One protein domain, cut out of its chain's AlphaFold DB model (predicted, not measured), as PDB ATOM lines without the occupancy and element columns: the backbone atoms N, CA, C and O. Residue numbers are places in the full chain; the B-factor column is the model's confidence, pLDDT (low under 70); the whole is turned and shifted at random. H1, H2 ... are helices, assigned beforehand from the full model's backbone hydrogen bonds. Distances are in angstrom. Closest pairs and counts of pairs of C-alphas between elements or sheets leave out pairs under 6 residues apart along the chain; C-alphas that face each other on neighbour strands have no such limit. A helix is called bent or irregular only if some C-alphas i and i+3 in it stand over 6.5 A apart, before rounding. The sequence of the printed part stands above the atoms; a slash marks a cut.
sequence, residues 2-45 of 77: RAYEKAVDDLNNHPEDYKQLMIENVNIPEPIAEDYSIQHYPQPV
ATOM      1  N   ARG A   2     -20.520  49.899 -16.938       91.06
ATOM      2  CA  ARG A   2     -19.437  49.095 -17.552       91.06
ATOM      3  C   ARG A   2     -19.865  47.825 -18.307       91.06
ATOM      4  O   ARG A   2     -19.322  47.535 -19.362       91.06
ATOM      5  N   ALA A   3     -20.798  47.043 -17.762       94.62
ATOM      6  CA  ALA A   3     -21.259  45.821 -18.429       94.62
ATOM      7  C   ALA A   3     -22.102  46.121 -19.680       94.62
ATOM      8  O   ALA A   3     -22.009  45.399 -20.663       94.62
ATOM      9  N   TYR A   4     -22.895  47.196 -19.640       93.31
ATOM     10  CA  TYR A   4     -23.735  47.621 -20.756       93.31
ATOM     11  C   TYR A   4     -22.890  48.238 -21.879       93.31
ATOM     12  O   TYR A   4     -23.029  47.837 -23.023       93.31
ATOM     13  N   GLU A   5     -21.943  49.112 -21.533       95.38
ATOM     14  CA  GLU A   5     -20.927  49.649 -22.453       95.38
ATOM     15  C   GLU A   5     -20.160  48.527 -23.166       95.38
ATOM     16  O   GLU A   5     -20.129  48.476 -24.390       95.38
ATOM     17  N   LYS A   6     -19.653  47.544 -22.407       96.25
ATOM     18  CA  LYS A   6     -18.988  46.374 -22.987       96.25
ATOM     19  C   LYS A   6     -19.894  45.602 -23.950       96.25
ATOM     20  O   LYS A   6     -19.422  45.155 -24.986       96.25
ATOM     21  N   ALA A   7     -21.170  45.420 -23.612       94.12
ATOM     22  CA  ALA A   7     -22.105  44.726 -24.492       94.12
ATOM     23  C   ALA A   7     -22.344  45.502 -25.798       94.12
ATOM     24  O   ALA A   7     -22.427  44.883 -26.854       94.12
ATOM     25  N   VAL A   8     -22.414  46.837 -25.739       95.56
ATOM     26  CA  VAL A   8     -22.503  47.691 -26.932       95.56
ATOM     27  C   VAL A   8     -21.237  47.567 -27.783       95.56
ATOM     28  O   VAL A   8     -21.342  47.382 -28.993       95.56
ATOM     29  N   ASP A   9     -20.051  47.604 -27.170       96.44
ATOM     30  CA  ASP A   9     -18.783  47.410 -27.885       96.44
ATOM     31  C   ASP A   9     -18.708  46.042 -28.562       96.44
ATOM     32  O   ASP A   9     -18.340  45.948 -29.735       96.44
ATOM     33  N   ASP A  10     -19.059  44.981 -27.837       95.56
ATOM     34  CA  ASP A  10     -19.039  43.619 -28.357       95.56
ATOM     35  C   ASP A  10     -20.025  43.487 -29.546       95.56
ATOM     36  O   ASP A  10     -19.646  42.984 -30.604       95.56
ATOM     37  N   LEU A  11     -21.249  44.028 -29.424       94.19
ATOM     38  CA  LEU A  11     -22.260  44.033 -30.494       94.19
ATOM     39  C   LEU A  11     -21.826  44.825 -31.732       94.19
ATOM     40  O   LEU A  11     -22.055  44.378 -32.852       94.19
ATOM     41  N   ASN A  12     -21.219  45.996 -31.551       95.56
ATOM     42  CA  ASN A  12     -20.834  46.858 -32.667       95.56
ATOM     43  C   ASN A  12     -19.599  46.338 -33.415       95.56
ATOM     44  O   ASN A  12     -19.500  46.525 -34.627       95.56
ATOM     45  N   ASN A  13     -18.660  45.695 -32.712       96.56
ATOM     46  CA  ASN A  13     -17.435  45.161 -33.317       96.56
ATOM     47  C   ASN A  13     -17.620  43.750 -33.893       96.56
ATOM     48  O   ASN A  13     -16.974  43.406 -34.886       96.56
ATOM     49  N   HIS A  14     -18.494  42.941 -33.289       95.62
ATOM     50  CA  HIS A  14     -18.722  41.544 -33.663       95.62
ATOM     51  C   HIS A  14     -20.219  41.203 -33.785       95.62
ATOM     52  O   HIS A  14     -20.677  40.246 -33.166       95.62
ATOM     53  N   PRO A  15     -21.009  41.944 -34.587       93.31
ATOM     54  CA  PRO A  15     -22.467  41.788 -34.629       93.31
ATOM     55  C   PRO A  15     -22.913  40.361 -34.970       93.31
ATOM     56  O   PRO A  15     -23.792  39.815 -34.307       93.31
ATOM     57  N   GLU A  16     -22.279  39.717 -35.952       92.38
ATOM     58  CA  GLU A  16     -22.671  38.374 -36.407       92.38
ATOM     59  C   GLU A  16     -22.565  37.300 -35.312       92.38
ATOM     60  O   GLU A  16     -23.392  36.388 -35.279       92.38
ATOM     61  N   ASP A  17     -21.640  37.449 -34.355       94.88
ATOM     62  CA  ASP A  17     -21.487  36.521 -33.223       94.88
ATOM     63  C   ASP A  17     -22.730  36.515 -32.309       94.88
ATOM     64  O   ASP A  17     -22.979  35.551 -31.581       94.88
ATOM     65  N   TYR A  18     -23.548  37.572 -32.376       92.38
ATOM     66  CA  TYR A  18     -24.754  37.765 -31.568       92.38
ATOM     67  C   TYR A  18     -26.056  37.647 -32.367       92.38
ATOM     68  O   TYR A  18     -27.140  37.749 -31.785       92.38
ATOM     69  N   LYS A  19     -25.997  37.400 -33.683       89.31
ATOM     70  CA  LYS A  19     -27.185  37.328 -34.549       89.31
ATOM     71  C   LYS A  19     -28.177  36.261 -34.103       89.31
ATOM     72  O   LYS A  19     -29.361  36.554 -33.960       89.31
ATOM     73  N   GLN A  20     -27.693  35.056 -33.809       89.69
ATOM     74  CA  GLN A  20     -28.546  33.968 -33.323       89.69
ATOM     75  C   GLN A  20     -29.223  34.331 -31.993       89.69
ATOM     76  O   GLN A  20     -30.427  34.138 -31.838       89.69
ATOM     77  N   LEU A  21     -28.474  34.937 -31.066       90.94
ATOM     78  CA  LEU A  21     -29.015  35.405 -29.790       90.94
ATOM     79  C   LEU A  21     -30.124  36.446 -30.008       90.94
ATOM     80  O   LEU A  21     -31.146  36.401 -29.326       90.94
ATOM     81  N   MET A  22     -29.950  37.367 -30.961       88.56
ATOM     82  CA  MET A  22     -30.979  38.351 -31.295       88.56
ATOM     83  C   MET A  22     -32.205  37.720 -31.951       88.56
ATOM     84  O   MET A  22     -33.312  38.074 -31.575       88.56
ATOM     85  N   ILE A  23     -32.044  36.766 -32.866       87.69
ATOM     86  CA  ILE A  23     -33.182  36.054 -33.473       87.69
ATOM     87  C   ILE A  23     -34.010  35.328 -32.400       87.69
ATOM     88  O   ILE A  23     -35.234  35.322 -32.468       87.69
ATOM     89  N   GLU A  24     -33.358  34.753 -31.387       89.31
ATOM     90  CA  GLU A  24     -34.035  34.036 -30.299       89.31
ATOM     91  C   GLU A  24     -34.729  34.957 -29.284       89.31
ATOM     92  O   GLU A  24     -35.750  34.579 -28.710       89.31
ATOM     93  N   ASN A  25     -34.172  36.145 -29.021       89.94
ATOM     94  CA  ASN A  25     -34.608  37.012 -27.915       89.94
ATOM     95  C   ASN A  25     -35.309  38.301 -28.363       89.94
ATOM     96  O   ASN A  25     -35.965  38.963 -27.557       89.94
ATOM     97  N   VAL A  26     -35.166  38.683 -29.627       84.25
ATOM     98  CA  VAL A  26     -35.788  39.865 -30.227       84.25
ATOM     99  C   VAL A  26     -36.903  39.382 -31.147       84.25
ATOM    100  O   VAL A  26     -36.792  38.343 -31.785       84.25
ATOM    101  N   ASN A  27     -37.996  40.141 -31.239       85.69
ATOM    102  CA  ASN A  27     -39.138  39.819 -32.101       85.69
ATOM    103  C   ASN A  27     -38.816  40.045 -33.597       85.69
ATOM    104  O   ASN A  27     -39.495  40.826 -34.264       85.69
ATOM    105  N   ILE A  28     -37.762  39.404 -34.113       85.88
ATOM    106  CA  ILE A  28     -37.394  39.396 -35.530       85.88
ATOM    107  C   ILE A  28     -38.267  38.344 -36.229       85.88
ATOM    108  O   ILE A  28     -38.210  37.169 -35.866       85.88
ATOM    109  N   PRO A  29     -39.089  38.721 -37.224       88.38
ATOM    110  CA  PRO A  29     -39.886  37.756 -37.971       88.38
ATOM    111  C   PRO A  29     -39.007  36.728 -38.697       88.38
ATOM    112  O   PRO A  29     -38.076  37.111 -39.406       88.38
ATOM    113  N   GLU A  30     -39.358  35.440 -38.603       87.25
ATOM    114  CA  GLU A  30     -38.639  34.342 -39.278       87.25
ATOM    115  C   GLU A  30     -38.338  34.611 -40.764       87.25
ATOM    116  O   GLU A  30     -37.203  34.370 -41.174       87.25
ATOM    117  N   PRO A  31     -39.264  35.174 -41.578       91.69
ATOM    118  CA  PRO A  31     -39.011  35.373 -43.004       91.69
ATOM    119  C   PRO A  31     -37.879  36.351 -43.328       91.69
ATOM    120  O   PRO A  31     -37.425  36.369 -44.466       91.69
ATOM    121  N   ILE A  32     -37.466  37.190 -42.372       90.50
ATOM    122  CA  ILE A  32     -36.396  38.179 -42.563       90.50
ATOM    123  C   ILE A  32     -35.183  37.917 -41.670       90.50
ATOM    124  O   ILE A  32     -34.229  38.686 -41.711       90.50
ATOM    125  N   ALA A  33     -35.212  36.872 -40.839       88.69
ATOM    126  CA  ALA A  33     -34.177  36.625 -39.838       88.69
ATOM    127  C   ALA A  33     -32.801  36.357 -40.473       88.69
ATOM    128  O   ALA A  33     -31.780  36.821 -39.963       88.69
ATOM    129  N   GLU A  34     -32.778  35.661 -41.613       88.56
ATOM    130  CA  GLU A  34     -31.549  35.380 -42.364       88.56
ATOM    131  C   GLU A  34     -30.911  36.663 -42.919       88.56
ATOM    132  O   GLU A  34     -29.704  36.853 -42.782       88.56
ATOM    133  N   ASP A  35     -31.720  37.586 -43.440       89.94
ATOM    134  CA  ASP A  35     -31.255  38.846 -44.038       89.94
ATOM    135  C   ASP A  35     -31.129  39.995 -43.025       89.94
ATOM    136  O   ASP A  35     -30.660  41.089 -43.356       89.94
ATOM    137  N   TYR A  36     -31.550  39.776 -41.776       87.31
ATOM    138  CA  TYR A  36     -31.485  40.796 -40.741       87.31
ATOM    139  C   TYR A  36     -30.027  41.135 -40.422       87.31
ATOM    140  O   TYR A  36     -29.231  40.270 -40.039       87.31
ATOM    141  N   SER A  37     -29.696  42.417 -40.569       89.44
ATOM    142  CA  SER A  37     -28.425  42.993 -40.138       89.44
ATOM    143  C   SER A  37     -28.614  43.669 -38.788       89.44
ATOM    144  O   SER A  37     -29.513  44.501 -38.604       89.44
ATOM    145  N   ILE A  38     -27.754  43.305 -37.837       89.25
ATOM    146  CA  ILE A  38     -27.728  43.951 -36.529       89.25
ATOM    147  C   ILE A  38     -27.350  45.418 -36.728       89.25
ATOM    148  O   ILE A  38     -26.370  45.750 -37.395       89.25
ATOM    149  N   GLN A  39     -28.177  46.295 -36.167       90.38
ATOM    150  CA  GLN A  39     -27.965  47.734 -36.228       90.38
ATOM    151  C   GLN A  39     -26.813  48.140 -35.310       90.38
ATOM    152  O   GLN A  39     -26.561  47.505 -34.291       90.38
ATOM    153  N   HIS A  40     -26.146  49.239 -35.648       94.31
ATOM    154  CA  HIS A  40     -25.153  49.826 -34.758       94.31
ATOM    155  C   HIS A  40     -25.845  50.484 -33.557       94.31
ATOM    156  O   HIS A  40     -26.727  51.331 -33.725       94.31
ATOM    157  N   TYR A  41     -25.421  50.131 -32.348       93.31
ATOM    158  CA  TYR A  41     -25.973  50.658 -31.104       93.31
ATOM    159  C   TYR A  41     -25.136  51.835 -30.586       93.31
ATOM    160  O   TYR A  41     -23.906  51.769 -30.591       93.31
ATOM    161  N   PRO A  42     -25.762  52.933 -30.128       93.25
ATOM    162  CA  PRO A  42     -25.027  54.027 -29.512       93.25
ATOM    163  C   PRO A  42     -24.450  53.597 -28.159       93.25
ATOM    164  O   PRO A  42     -25.044  52.791 -27.440       93.25
ATOM    165  N   GLN A  43     -23.308  54.181 -27.796       94.31
ATOM    166  CA  GLN A  43     -22.759  54.045 -26.448       94.31
ATOM    167  C   GLN A  43     -23.742  54.584 -25.396       94.31
ATOM    168  O   GLN A  43     -24.576  55.436 -25.723       94.31
ATOM    169  N   PRO A  44     -23.645  54.129 -24.133       91.25
ATOM    170  CA  PRO A  44     -24.515  54.600 -23.067       91.25
ATOM    171  C   PRO A  44     -24.315  56.105 -22.883       91.25
ATOM    172  O   PRO A  44     -23.261  56.551 -22.432       91.25
ATOM    173  N   VAL A  45     -25.324  56.884 -23.254       89.88
ATOM    174  CA  VAL A  45     -25.296  58.342 -23.191       89.88
ATOM    175  C   VAL A  45     -26.605  58.844 -22.608       89.88
ATOM    176  O   VAL A  45     -27.672  58.274 -22.846       89.88
TER     177      VAL A  45
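AT A GLANCE: This is residues 2 to 45 of the 77 residues of the protein "ABC transporter substrate-binding protein" of Clostridia bacterium (UniProt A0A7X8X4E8). The chain runs out through three helices set one after another along a rod-like outline and folds back through a long tail, residues 34 to 45, that returns from H3 at one end toward the end where H1 begins. H1 and H2 make a steep corner near Leu 11 and Tyr 18, short H3 is at the far turn, and no two helices touch. The printed part has 44 residues with three named helices, in the order H1, H2, H3, and no named strand; its class is all helix. It is only just compact, close to loose, with a radius of gyration of the C-alphas of 11.2 A, and its C-alphas span 34 by 16 by 16 A.

IN THESE COORDINATES: H1 is residues 2 to 13, the longest helix with 12 residues, 16.4 A from first to last C-alpha; it begins at C-alpha 2, (-19.437, 49.095, -17.552). H2 is residues 15 to 25, 14.7 A long, and its first C-alpha, of Pro 15, is at (-22.467, 41.788, -34.629). H2 is irregular: C-alphas 17 and 20 are 7.5 A apart, where about 5 A is the distance in a regular helix. H3 is residues 30 to 33, 5.0 A long, ending at C-alpha 33, (-34.177, 36.625, -39.838). Residues 34 to 45 hold no named element.

HOW THE PARTS SIT: H1 and H2 are joined by a tight link of 1 residue, His 14. They are close but not clearly touching; their closest C-alphas, those of Leu 11 and Tyr 18, are 6.8 A apart. Their lines stand at a steep tilt of 67 degrees, and they run opposite ways. A tight link of 4 residues joins H2 to H3. These two are also close but not clearly touching, with the C-alphas of Ile 23 and Ala 33 the closest at 6.5 A. H1 and H3 are apart. In H1 every O i to N i+4 pair is within hydrogen-bond range, in H2 5 of 7 are, and H3 is too short for such a pair, though its one O i to N i+3 pair is within range.

THE WHOLE: The two C-alphas farthest apart, those of Arg 2 and Pro 31, are 34.9 A apart, while the first and last printed C-alphas, of Arg 2 and Val 45, are 12.3 A apart. The C-alphas of residues 34 to 45 lie 5 to 18 A from the mean of all C-alphas. The printed part has no cut, and neither link between helices is long. Mean pLDDT of the printed part is 91.5, and no printed residue is under 70.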